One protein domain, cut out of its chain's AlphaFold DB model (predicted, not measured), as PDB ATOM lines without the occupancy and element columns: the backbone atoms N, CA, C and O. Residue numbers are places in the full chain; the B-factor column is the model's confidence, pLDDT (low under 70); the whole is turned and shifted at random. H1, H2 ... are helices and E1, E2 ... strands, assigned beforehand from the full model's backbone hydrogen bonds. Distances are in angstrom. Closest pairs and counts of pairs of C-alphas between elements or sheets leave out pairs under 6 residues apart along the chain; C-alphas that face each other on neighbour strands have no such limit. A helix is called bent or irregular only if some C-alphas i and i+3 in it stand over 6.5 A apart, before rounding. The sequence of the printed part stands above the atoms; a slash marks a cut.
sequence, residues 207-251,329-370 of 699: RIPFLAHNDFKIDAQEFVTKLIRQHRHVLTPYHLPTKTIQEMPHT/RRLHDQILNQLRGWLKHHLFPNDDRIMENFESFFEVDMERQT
ATOM      1  N   ARG A 207     178.524 223.385 227.269       88.38
ATOM      2  CA  ARG A 207     177.990 223.687 228.589       88.38
ATOM      3  C   ARG A 207     177.093 222.557 229.044       88.38
ATOM      4  O   ARG A 207     176.112 222.259 228.376       88.38
ATOM      5  N   ILE A 208     177.406 221.966 230.186       82.12
ATOM      6  CA  ILE A 208     176.614 220.880 230.759       82.12
ATOM      7  C   ILE A 208     176.237 221.286 232.188       82.12
ATOM      8  O   ILE A 208     177.074 221.874 232.871       82.12
ATOM      9  N   PRO A 209     174.995 221.075 232.655       72.25
ATOM     10  CA  PRO A 209     174.651 221.284 234.056       72.25
ATOM     11  C   PRO A 209     175.582 220.479 234.960       72.25
ATOM     12  O   PRO A 209     175.997 219.377 234.604       72.25
ATOM     13  N   PHE A 210     175.911 221.038 236.120       66.12
ATOM     14  CA  PHE A 210     176.703 220.327 237.111       66.12
ATOM     15  C   PHE A 210     176.003 219.020 237.509       66.12
ATOM     16  O   PHE A 210     174.842 219.031 237.917       66.12
ATOM     17  N   LEU A 211     176.721 217.905 237.391       64.50
ATOM     18  CA  LEU A 211     176.328 216.611 237.940       64.50
ATOM     19  C   LEU A 211     177.348 216.244 239.010       64.50
ATOM     20  O   LEU A 211     178.540 216.469 238.833       64.50
ATOM     21  N   ALA A 212     176.897 215.657 240.115       49.00
ATOM     22  CA  ALA A 212     177.771 215.299 241.233       49.00
ATOM     23  C   ALA A 212     178.752 214.144 240.922       49.00
ATOM     24  O   ALA A 212     179.478 213.709 241.813       49.00
ATOM     25  N   HIS A 213     178.760 213.626 239.690       62.47
ATOM     26  CA  HIS A 213     179.621 212.532 239.263       62.47
ATOM     27  C   HIS A 213     181.003 213.051 238.844       62.47
ATOM     28  O   HIS A 213     181.111 213.880 237.940       62.47
ATOM     29  N   ASN A 214     182.064 212.540 239.475       58.72
ATOM     30  CA  ASN A 214     183.431 213.020 239.247       58.72
ATOM     31  C   ASN A 214     183.950 212.726 237.832       58.72
ATOM     32  O   ASN A 214     184.673 213.553 237.272       58.72
ATOM     33  N   ASP A 215     183.559 211.593 237.241       72.88
ATOM     34  CA  ASP A 215     184.109 211.159 235.951       72.88
ATOM     35  C   ASP A 215     183.254 211.613 234.763       72.88
ATOM     36  O   ASP A 215     183.750 211.712 233.649       72.88
ATOM     37  N   PHE A 216     182.012 212.053 234.996       76.00
ATOM     38  CA  PHE A 216     181.070 212.394 233.920       76.00
ATOM     39  C   PHE A 216     181.603 213.535 233.049       76.00
ATOM     40  O   PHE A 216     181.473 213.539 231.827       76.00
ATOM     41  N   LYS A 217     182.269 214.510 233.676       80.00
ATOM     42  CA  LYS A 217     182.952 215.584 232.956       80.00
ATOM     43  C   LYS A 217     184.080 215.045 232.077       80.00
ATOM     44  O   LYS A 217     184.263 215.553 230.976       80.00
ATOM     45  N   ILE A 218     184.849 214.075 232.566       83.19
ATOM     46  CA  ILE A 218     185.966 213.458 231.842       83.19
ATOM     47  C   ILE A 218     185.418 212.645 230.666       83.19
ATOM     48  O   ILE A 218     185.868 212.827 229.537       83.19
ATOM     49  N   ASP A 219     184.379 211.856 230.905       83.19
ATOM     50  CA  ASP A 219     183.727 211.028 229.898       83.19
ATOM     51  C   ASP A 219     183.073 211.882 228.802       83.19
ATOM     52  O   ASP A 219     183.258 211.635 227.608       83.19
ATOM     53  N   ALA A 220     182.405 212.975 229.182       84.88
ATOM     54  CA  ALA A 220     181.868 213.950 228.236       84.88
ATOM     55  C   ALA A 220     182.982 214.653 227.436       84.88
ATOM     56  O   ALA A 220     182.828 214.901 226.238       84.88
ATOM     57  N   GLN A 221     184.128 214.960 228.061       89.19
ATOM     58  CA  GLN A 221     185.301 215.484 227.347       89.19
ATOM     59  C   GLN A 221     185.852 214.471 226.342       89.19
ATOM     60  O   GLN A 221     186.257 214.858 225.240       89.19
ATOM     61  N   GLU A 222     185.886 213.188 226.699       89.25
ATOM     62  CA  GLU A 222     186.346 212.122 225.814       89.25
ATOM     63  C   GLU A 222     185.387 211.929 224.636       89.25
ATOM     64  O   GLU A 222     185.842 211.873 223.490       89.25
ATOM     65  N   PHE A 223     184.077 211.933 224.893       89.00
ATOM     66  CA  PHE A 223     183.046 211.906 223.857       89.00
ATOM     67  C   PHE A 223     183.229 213.062 222.868       89.00
ATOM     68  O   PHE A 223     183.377 212.835 221.668       89.00
ATOM     69  N   VAL A 224     183.319 214.304 223.363       90.25
ATOM     70  CA  VAL A 224     183.532 215.488 222.510       90.25
ATOM     71  C   VAL A 224     184.856 215.388 221.749       90.25
ATOM     72  O   VAL A 224     184.931 215.752 220.575       90.25
ATOM     73  N   THR A 225     185.906 214.854 222.373       90.06
ATOM     74  CA  THR A 225     187.204 214.649 221.712       90.06
ATOM     75  C   THR A 225     187.099 213.647 220.561       90.06
ATOM     76  O   THR A 225     187.642 213.904 219.484       90.06
ATOM     77  N   LYS A 226     186.398 212.524 220.761       90.69
ATOM     78  CA  LYS A 226     186.131 211.522 219.717       90.69
ATOM     79  C   LYS A 226     185.296 212.121 218.587       90.69
ATOM     80  O   LYS A 226     185.689 211.998 217.427       90.69
ATOM     81  N   LEU A 227     184.246 212.865 218.928       90.38
ATOM     82  CA  LEU A 227     183.369 213.525 217.965       90.38
ATOM     83  C   LEU A 227     184.129 214.522 217.073       90.38
ATOM     84  O   LEU A 227     183.995 214.478 215.850       90.38
ATOM     85  N   ILE A 228     184.973 215.377 217.668       89.75
ATOM     86  CA  ILE A 228     185.813 216.339 216.931       89.75
ATOM     87  C   ILE A 228     186.795 215.615 216.004       89.75
ATOM     88  O   ILE A 228     187.035 216.075 214.890       89.75
ATOM     89  N   ARG A 229     187.385 214.495 216.447       88.62
ATOM     90  CA  ARG A 229     188.325 213.715 215.624       88.62
ATOM     91  C   ARG A 229     187.635 213.104 214.408       88.62
ATOM     92  O   ARG A 229     188.165 213.234 213.310       88.62
ATOM     93  N   GLN A 230     186.468 212.494 214.602       88.69
ATOM     94  CA  GLN A 230     185.688 211.866 213.528       88.69
ATOM     95  C   GLN A 230     185.247 212.888 212.473       88.69
ATOM     96  O   GLN A 230     185.384 212.648 211.277       88.69
ATOM     97  N   HIS A 231     184.814 214.070 212.910       87.81
ATOM     98  CA  HIS A 231     184.282 215.110 212.027       87.81
ATOM     99  C   HIS A 231     185.321 216.163 211.626       87.81
ATOM    100  O   HIS A 231     184.965 217.211 211.096       87.81
ATOM    101  N   ARG A 232     186.622 215.922 211.839       85.38
ATOM    102  CA  ARG A 232     187.671 216.917 211.549       85.38
ATOM    103  C   ARG A 232     187.649 217.413 210.098       85.38
ATOM    104  O   ARG A 232     187.994 218.563 209.863       85.38
ATOM    105  N   HIS A 233     187.254 216.549 209.167       82.25
ATOM    106  CA  HIS A 233     187.222 216.811 207.729       82.25
ATOM    107  C   HIS A 233     186.090 217.763 207.295       82.25
ATOM    108  O   HIS A 233     186.236 218.439 206.287       82.25
ATOM    109  N   VAL A 234     184.994 217.851 208.058       81.81
ATOM    110  CA  VAL A 234     183.851 218.750 207.777       81.81
ATOM    111  C   VAL A 234     183.908 220.065 208.559       81.81
ATOM    112  O   VAL A 234     183.148 220.990 208.282       81.81
ATOM    113  N   LEU A 235     184.801 220.179 209.547       82.88
ATOM    114  CA  LEU A 235     184.958 221.405 210.328       82.88
ATOM    115  C   LEU A 235     185.651 222.503 209.517       82.88
ATOM    116  O   LEU A 235     186.505 222.240 208.675       82.88
ATOM    117  N   THR A 236     185.336 223.766 209.829       79.38
ATOM    118  CA  THR A 236     185.995 224.911 209.186       79.38
ATOM    119  C   THR A 236     187.521 224.823 209.368       79.38
ATOM    120  O   THR A 236     187.979 224.657 210.509       79.38
ATOM    121  N   PRO A 237     188.322 224.987 208.297       77.00
ATOM    122  CA  PRO A 237     189.779 224.938 208.374       77.00
ATOM    123  C   PRO A 237     190.329 225.819 209.499       77.00
ATOM    124  O   PRO A 237     189.853 226.927 209.755       77.00
ATOM    125  N   TYR A 238     191.311 225.301 210.238       77.50
ATOM    126  CA  TYR A 238     191.927 225.980 211.388       77.50
ATOM    127  C   TYR A 238     190.945 226.420 212.503       77.50
ATOM    128  O   TYR A 238     191.302 227.218 213.380       77.50
ATOM    129  N   HIS A 239     189.714 225.892 212.526       81.69
ATOM    130  CA  HIS A 239     188.750 226.038 213.616       81.69
ATOM    131  C   HIS A 239     188.442 224.681 214.245       81.69
ATOM    132  O   HIS A 239     187.476 224.011 213.905       81.69
ATOM    133  N   LEU A 240     189.246 224.311 215.236       83.50
ATOM    134  CA  LEU A 240     188.938 223.174 216.096       83.50
ATOM    135  C   LEU A 240     188.136 223.658 217.315       83.50
ATOM    136  O   LEU A 240     188.625 224.534 218.048       83.50
ATOM    137  N   PRO A 241     186.922 223.117 217.541       86.81
ATOM    138  CA  PRO A 241     186.165 223.337 218.764       86.81
ATOM    139  C   PRO A 241     186.988 222.952 219.993       86.81
ATOM    140  O   PRO A 241     187.902 222.127 219.933       86.81
ATOM    141  N   THR A 242     186.685 223.570 221.133       86.62
ATOM    142  CA  THR A 242     187.374 223.205 222.373       86.62
ATOM    143  C   THR A 242     186.806 221.906 222.933       86.62
ATOM    144  O   THR A 242     185.595 221.716 222.966       86.62
ATOM    145  N   LYS A 243     187.689 221.041 223.437       86.50
ATOM    146  CA  LYS A 243     187.309 219.838 224.189       86.50
ATOM    147  C   LYS A 243     186.892 220.133 225.631       86.50
ATOM    148  O   LYS A 243     186.487 219.233 226.347       86.50
ATOM    149  N   THR A 244     187.055 221.369 226.099       85.31
ATOM    150  CA  THR A 244     186.733 221.740 227.481       85.31
ATOM    151  C   THR A 244     185.228 221.779 227.702       85.31
ATOM    152  O   THR A 244     184.531 222.540 227.027       85.31
ATOM    153  N   ILE A 245     184.765 221.039 228.707       86.88
ATOM    154  CA  ILE A 245     183.396 221.109 229.218       86.88
ATOM    155  C   ILE A 245     183.304 222.196 230.291       86.88
ATOM    156  O   ILE A 245     184.136 222.254 231.201       86.88
ATOM    157  N   GLN A 246     182.290 223.051 230.176       86.44
ATOM    158  CA  GLN A 246     181.945 224.058 231.174       86.44
ATOM    159  C   GLN A 246     180.735 223.582 231.982       86.44
ATOM    160  O   GLN A 246     179.641 223.446 231.440       86.44
ATOM    161  N   GLU A 247     180.921 223.377 233.284       80.31
ATOM    162  CA  GLU A 247     179.823 223.036 234.191       80.31
ATOM    163  C   GLU A 247     179.004 224.285 234.516       80.31
ATOM    164  O   GLU A 247     179.546 225.323 234.908       80.31
ATOM    165  N   MET A 248     177.693 224.198 234.311       75.50
ATOM    166  CA  MET A 248     176.762 225.272 234.628       75.50
ATOM    167  C   MET A 248     176.183 225.080 236.030       75.50
ATOM    168  O   MET A 248     175.792 223.961 236.373       75.50
ATOM    169  N   PRO A 249     176.057 226.160 236.823       67.50
ATOM    170  CA  PRO A 249     175.294 226.103 238.059       67.50
ATOM    171  C   PRO A 249     173.827 225.786 237.752       67.50
ATOM    172  O   PRO A 249     173.299 226.160 236.698       67.50
ATOM    173  N   HIS A 250     173.155 225.120 238.688       67.69
ATOM    174  CA  HIS A 250     171.714 224.927 238.587       67.69
ATOM    175  C   HIS A 250     170.994 226.276 238.584       67.69
ATOM    176  O   HIS A 250     171.422 227.249 239.209       67.69
ATOM    177  N   THR A 251     169.905 226.341 237.823       70.44
ATOM    178  CA  THR A 251     169.143 227.575 237.653       70.44
ATOM    179  C   THR A 251     168.398 227.899 238.947       70.44
ATOM    180  O   THR A 251     167.841 227.009 239.585       70.44
ATOM    181  N   ARG A 329     164.477 213.706 233.272       67.81
ATOM    182  CA  ARG A 329     164.002 214.024 231.916       67.81
ATOM    183  C   ARG A 329     164.322 215.465 231.513       67.81
ATOM    184  O   ARG A 329     164.911 215.700 230.471       67.81
ATOM    185  N   ARG A 330     164.016 216.437 232.377       69.38
ATOM    186  CA  ARG A 330     164.264 217.856 232.082       69.38
ATOM    187  C   ARG A 330     165.756 218.187 232.030       69.38
ATOM    188  O   ARG A 330     166.163 219.046 231.254       69.38
ATOM    189  N   LEU A 331     166.560 217.528 232.858       73.94
ATOM    190  CA  LEU A 331     168.014 217.621 232.823       73.94
ATOM    191  C   LEU A 331     168.563 217.060 231.503       73.94
ATOM    192  O   LEU A 331     169.353 217.732 230.848       73.94
ATOM    193  N   HIS A 332     168.099 215.882 231.089       75.75
ATOM    194  CA  HIS A 332     168.447 215.263 229.811       75.75
ATOM    195  C   HIS A 332     168.141 216.202 228.633       75.75
ATOM    196  O   HIS A 332     169.043 216.560 227.874       75.75
ATOM    197  N   ASP A 333     166.919 216.736 228.572       80.38
ATOM    198  CA  ASP A 333     166.507 217.688 227.534       80.38
ATOM    199  C   ASP A 333     167.380 218.954 227.526       80.38
ATOM    200  O   ASP A 333     167.709 219.501 226.471       80.38
ATOM    201  N   GLN A 334     167.780 219.453 228.701       80.62
ATOM    202  CA  GLN A 334     168.680 220.604 228.798       80.62
ATOM    203  C   GLN A 334     170.052 220.305 228.198       80.62
ATOM    204  O   GLN A 334     170.577 221.143 227.460       80.62
ATOM    205  N   ILE A 335     170.626 219.138 228.491       83.19
ATOM    206  CA  ILE A 335     171.943 218.741 227.983       83.19
ATOM    207  C   ILE A 335     171.897 218.579 226.465       83.19
ATOM    208  O   ILE A 335     172.737 219.157 225.771       83.19
ATOM    209  N   LEU A 336     170.883 217.890 225.937       87.31
ATOM    210  CA  LEU A 336     170.708 217.726 224.491       87.31
ATOM    211  C   LEU A 336     170.554 219.067 223.775       87.31
ATOM    212  O   LEU A 336     171.163 219.294 222.729       87.31
ATOM    213  N   ASN A 337     169.801 220.003 224.355       88.38
ATOM    214  CA  ASN A 337     169.662 221.342 223.788       88.38
ATOM    215  C   ASN A 337     170.986 222.126 223.797       88.38
ATOM    216  O   ASN A 337     171.272 222.846 222.837       88.38
ATOM    217  N   GLN A 338     171.811 221.984 224.843       89.56
ATOM    218  CA  GLN A 338     173.148 222.589 224.864       89.56
ATOM    219  C   GLN A 338     174.070 221.961 223.817       89.56
ATOM    220  O   GLN A 338     174.781 222.699 223.132       89.56
ATOM    221  N   LEU A 339     174.025 220.636 223.645       90.12
ATOM    222  CA  LEU A 339     174.791 219.942 222.612       90.12
ATOM    223  C   LEU A 339     174.372 220.402 221.215       90.12
ATOM    224  O   LEU A 339     175.222 220.833 220.442       90.12
ATOM    225  N   ARG A 340     173.070 220.425 220.916       90.62
ATOM    226  CA  ARG A 340     172.538 220.904 219.630       90.62
ATOM    227  C   ARG A 340     172.967 222.345 219.341       90.62
ATOM    228  O   ARG A 340     173.411 222.660 218.236       90.62
ATOM    229  N   GLY A 341     172.886 223.223 220.342       90.12
ATOM    230  CA  GLY A 341     173.365 224.603 220.231       90.12
ATOM    231  C   GLY A 341     174.873 224.692 219.969       90.12
ATOM    232  O   GLY A 341     175.313 225.499 219.148       90.12
ATOM    233  N   TRP A 342     175.660 223.841 220.626       91.62
ATOM    234  CA  TRP A 342     177.107 223.757 220.450       91.62
ATOM    235  C   TRP A 342     177.497 223.242 219.055       91.62
ATOM    236  O   TRP A 342     178.330 223.869 218.395       91.62
ATOM    237  N   LEU A 343     176.842 222.183 218.565       90.62
ATOM    238  CA  LEU A 343     177.023 221.635 217.215       90.62
ATOM    239  C   LEU A 343     176.722 222.693 216.150       90.62
ATOM    240  O   LEU A 343     177.564 222.970 215.294       90.62
ATOM    241  N   LYS A 344     175.575 223.379 216.269       89.50
ATOM    242  CA  LYS A 344     175.183 224.478 215.371       89.50
ATOM    243  C   LYS A 344     176.159 225.655 215.424       89.50
ATOM    244  O   LYS A 344     176.428 226.298 214.407       89.50
ATOM    245  N   HIS A 345     176.691 225.986 216.601       89.31
ATOM    246  CA  HIS A 345     177.683 227.058 216.727       89.31
ATOM    247  C   HIS A 345     178.965 226.714 215.968       89.31
ATOM    248  O   HIS A 345     179.469 227.565 215.233       89.31
ATOM    249  N   HIS A 346     179.437 225.476 216.106       87.88
ATOM    250  CA  HIS A 346     180.663 224.970 215.492       87.88
ATOM    251  C   HIS A 346     180.504 224.414 214.074       87.88
ATOM    252  O   HIS A 346     181.497 223.974 213.503       87.88
ATOM    253  N   LEU A 347     179.299 224.509 213.503       86.25
ATOM    254  CA  LEU A 347     178.984 224.087 212.136       86.25
ATOM    255  C   LEU A 347     179.254 222.593 211.902       86.25
ATOM    256  O   LEU A 347     179.722 222.202 210.837       86.25
ATOM    257  N   PHE A 348     178.963 221.760 212.904       86.31
ATOM    258  CA  PHE A 348     178.879 220.318 212.681       86.31
ATOM    259  C   PHE A 348     177.712 219.999 211.732       86.31
ATOM    260  O   PHE A 348     176.727 220.750 211.718       86.31
ATOM    261  N   PRO A 349     177.787 218.885 210.979       81.00
ATOM    262  CA  PRO A 349     176.645 218.370 210.236       81.00
ATOM    263  C   PRO A 349     175.448 218.186 211.169       81.00
ATOM    264  O   PRO A 349     175.605 217.753 212.313       81.00
ATOM    265  N   ASN A 350     174.255 218.526 210.688       75.88
ATOM    266  CA  ASN A 350     173.020 218.276 211.420       75.88
ATOM    267  C   ASN A 350     172.629 216.800 211.245       75.88
ATOM    268  O   ASN A 350     171.717 216.490 210.487       75.88
ATOM    269  N   ASP A 351     173.406 215.913 211.867       79.50
ATOM    270  CA  ASP A 351     173.236 214.461 211.815       79.50
ATOM    271  C   ASP A 351     172.588 213.969 213.115       79.50
ATOM    272  O   ASP A 351     173.175 214.074 214.199       79.50
ATOM    273  N   ASP A 352     171.378 213.421 213.000       83.31
ATOM    274  CA  ASP A 352     170.614 212.886 214.127       83.31
ATOM    275  C   ASP A 352     171.350 211.731 214.824       83.31
ATOM    276  O   ASP A 352     171.244 211.578 216.044       83.31
ATOM    277  N   ARG A 353     172.236 211.017 214.117       85.06
ATOM    278  CA  ARG A 353     173.073 209.954 214.696       85.06
ATOM    279  C   ARG A 353     174.020 210.477 215.772       85.06
ATOM    280  O   ARG A 353     174.367 209.749 216.701       85.06
ATOM    281  N   ILE A 354     174.471 211.732 215.676       84.81
ATOM    282  CA  ILE A 354     175.313 212.347 216.718       84.81
ATOM    283  C   ILE A 354     174.505 212.506 218.009       84.81
ATOM    284  O   ILE A 354     175.040 212.287 219.098       84.81
ATOM    285  N   MET A 355     173.227 212.870 217.882       85.81
ATOM    286  CA  MET A 355     172.322 213.032 219.015       85.81
ATOM    287  C   MET A 355     171.973 211.673 219.629       85.81
ATOM    288  O   MET A 355     172.136 211.518 220.835       85.81
ATOM    289  N   GLU A 356     171.626 210.676 218.814       85.38
ATOM    290  CA  GLU A 356     171.356 209.300 219.269       85.38
ATOM    291  C   GLU A 356     172.565 208.679 219.987       85.38
ATOM    292  O   GLU A 356     172.440 208.102 221.069       85.38
ATOM    293  N   ASN A 357     173.772 208.860 219.440       85.50
ATOM    294  CA  ASN A 357     175.007 208.387 220.072       85.50
ATOM    295  C   ASN A 357     175.261 209.060 221.427       85.50
ATOM    296  O   ASN A 357     175.793 208.431 222.346       85.50
ATOM    297  N   PHE A 358     174.908 210.340 221.561       83.31
ATOM    298  CA  PHE A 358     175.057 211.060 222.820       83.31
ATOM    299  C   PHE A 358     173.996 210.656 223.855       83.31
ATOM    300  O   PHE A 358     174.316 210.542 225.038       83.31
ATOM    301  N   GLU A 359     172.761 210.386 223.430       80.25
ATOM    302  CA  GLU A 359     171.718 209.820 224.299       80.25
ATOM    303  C   GLU A 359     172.122 208.432 224.812       80.25
ATOM    304  O   GLU A 359     172.069 208.171 226.016       80.25
ATOM    305  N   SER A 360     172.635 207.572 223.926       80.12
ATOM    306  CA  SER A 360     173.176 206.262 224.300       80.12
ATOM    307  C   SER A 360     174.322 206.384 225.308       80.12
ATOM    308  O   SER A 360     174.341 205.675 226.313       80.12
ATOM    309  N   PHE A 361     175.245 207.331 225.100       80.38
ATOM    310  CA  PHE A 361     176.302 207.638 226.065       80.38
ATOM    311  C   PHE A 361     175.737 207.971 227.456       80.38
ATOM    312  O   PHE A 361     176.241 207.457 228.455       80.38
ATOM    313  N   PHE A 362     174.679 208.782 227.522       68.81
ATOM    314  CA  PHE A 362     174.085 209.224 228.782       68.81
ATOM    315  C   PHE A 362     173.361 208.093 229.535       68.81
ATOM    316  O   PHE A 362     173.477 207.995 230.757       68.81
ATOM    317  N   GLU A 363     172.647 207.213 228.827       67.25
ATOM    318  CA  GLU A 363     171.985 206.056 229.452       67.25
ATOM    319  C   GLU A 363     172.991 204.962 229.863       67.25
ATOM    320  O   GLU A 363     172.877 204.381 230.945       67.25
ATOM    321  N   VAL A 364     174.040 204.731 229.066       67.12
ATOM    322  CA  VAL A 364     175.092 203.745 229.377       67.12
ATOM    323  C   VAL A 364     175.962 204.180 230.561       67.12
ATOM    324  O   VAL A 364     176.425 203.321 231.318       67.12
ATOM    325  N   ASP A 365     176.187 205.480 230.757       64.69
ATOM    326  CA  ASP A 365     176.961 205.999 231.892       64.69
ATOM    327  C   ASP A 365     176.334 205.602 233.243       64.69
ATOM    328  O   ASP A 365     177.009 205.074 234.130       64.69
ATOM    329  N   MET A 366     175.010 205.717 233.366       59.66
ATOM    330  CA  MET A 366     174.276 205.335 234.578       59.66
ATOM    331  C   MET A 366     174.414 203.845 234.921       59.66
ATOM    332  O   MET A 366     174.557 203.472 236.093       59.66
ATOM    333  N   GLU A 367     174.401 202.973 233.912       62.91
ATOM    334  CA  GLU A 367     174.654 201.548 234.117       62.91
ATOM    335  C   GLU A 367     176.120 201.282 234.464       62.91
ATOM    336  O   GLU A 367     176.400 200.503 235.383       62.91
ATOM    337  N   ARG A 368     177.063 201.934 233.766       62.38
ATOM    338  CA  ARG A 368     178.515 201.797 233.983       62.38
ATOM    339  C   ARG A 368     178.927 202.114 235.413       62.38
ATOM    340  O   ARG A 368     179.735 201.366 235.964       62.38
ATOM    341  N   GLN A 369     178.320 203.128 236.020       57.56
ATOM    342  CA  GLN A 369     178.571 203.517 237.411       57.56
ATOM    343  C   GLN A 369     178.167 202.443 238.430       57.56
ATOM    344  O   GLN A 369     178.673 202.420 239.552       57.56
ATOM    345  N   THR A 370     177.291 201.502 238.063       57.97
ATOM    346  CA  THR A 370     177.008 200.355 238.928       57.97
ATOM    347  C   THR A 370     178.109 199.304 238.771       57.97
ATOM    348  O   THR A 370     178.295 198.803 237.653       57.97
TER     349      THR A 370
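This is residues 207 to 251 and 329 to 370 of the 699 residues of an uncharacterized protein of Symbiodinium microadriaticum (UniProt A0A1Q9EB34). A small two-stranded sheet, E1 beside E2, bridges the gap between two helices, with E1 packed on H2 and E2 near the first half of H1. The third helix, H3, runs on the side away from the sheet, and the centres of the three helices make a triangle, in which H2 and H3 form a hairpin and H1 touches no helix but is near H3. The printed part has 87 residues with three named helices and two named strands, in the order E1, H1, E2, H2, H3; the sheet is parallel and the class is mostly helix. The whole is compact, with a radius of gyration of the C-alphas of 13.0 A, and spans 39 by 27 by 21 A along its three main axes. At one end of the longest axis residues 231 to 244, with no named element, turn back from H1 to E2.

Strand E1 is residues 207 to 209, and its first C-alpha, that of Arg 207, stands at (177.990, 223.687, 228.589). Strand E2 is residues 245 to 248, the longer of the two with 4 residues. Between them along the chain comes helix H1, residues 216 to 230, 20.9 A from first to last C-alpha. Helix H2 is residues 329 to 346, 18 residues, the longest helix; it begins with C-alpha 329 at (164.002, 214.024, 231.916) and is 25.8 A long from first to last C-alpha. Helix H3 is residues 352 to 368, 24.1 A from first to last C-alpha, and it ends with C-alpha 368 at (178.515, 201.797, 233.983). None of the three helices is bent or irregular.

E1 and E2 are parallel neighbours, with 46 degrees between their N-to-C directions. The C-alphas of residues 209 and 248 face each other at 4.5 A. Across the pair, N 248 and O 208 are 2.8 A apart and N 208 and O 246 are 3.0 A apart, both within hydrogen-bond range. E1, H1 and E2 form a strand-helix-strand unit, two parallel neighbour strands with a helix between them along the chain, and its crossover is right-handed. The closest C-alphas of H1 and E2 are those of Gln 221 and Ile 245, 6.2 A apart. E1 and H2 have 8 pairs of C-alphas within 8 A, the closest those of Ile 208 and Ile 335 at 5.8 A. H2 and H3 form a helical hairpin, running opposite ways at a steep tilt of 44 degrees. They only just touch, with 3 pairs of C-alphas within 8 A, the closest those of Leu 336 and Met 355 at 7.4 A. H2 touches H3 with its residues 336 to 340 alone, and H3 touches H2 with its residues 355 to 359 alone. H1 and H3 are close but not clearly touching, with the closest C-alphas, those of Phe 216 and Asp 365, 7.9 A apart. These two run opposite ways at a shallow tilt of 32 degrees. H1 and H2 are apart, and H3 is apart from both E1 and E2. In H1 and H2 every O i to N i+4 pair is within hydrogen-bond range, and in H3 11 of 13 are.

The two C-alphas farthest apart are those of Pro 237 and Thr 370, at 41.2 A. Residues 252 to 328 are not printed, and C-alphas 251 and 329 are 15.6 A apart across this cut, which falls in the link from E2 to H2. The link from H1 to E2 is long, with 14 residues, the one from E1 to H1 is short, and the one from H2 to H3 is tight. The mean pLDDT of the printed part is 79.8, and 18 residues are under 70: residues 210 to 214, 249 to 250, 329 to 330 and 362 to 370.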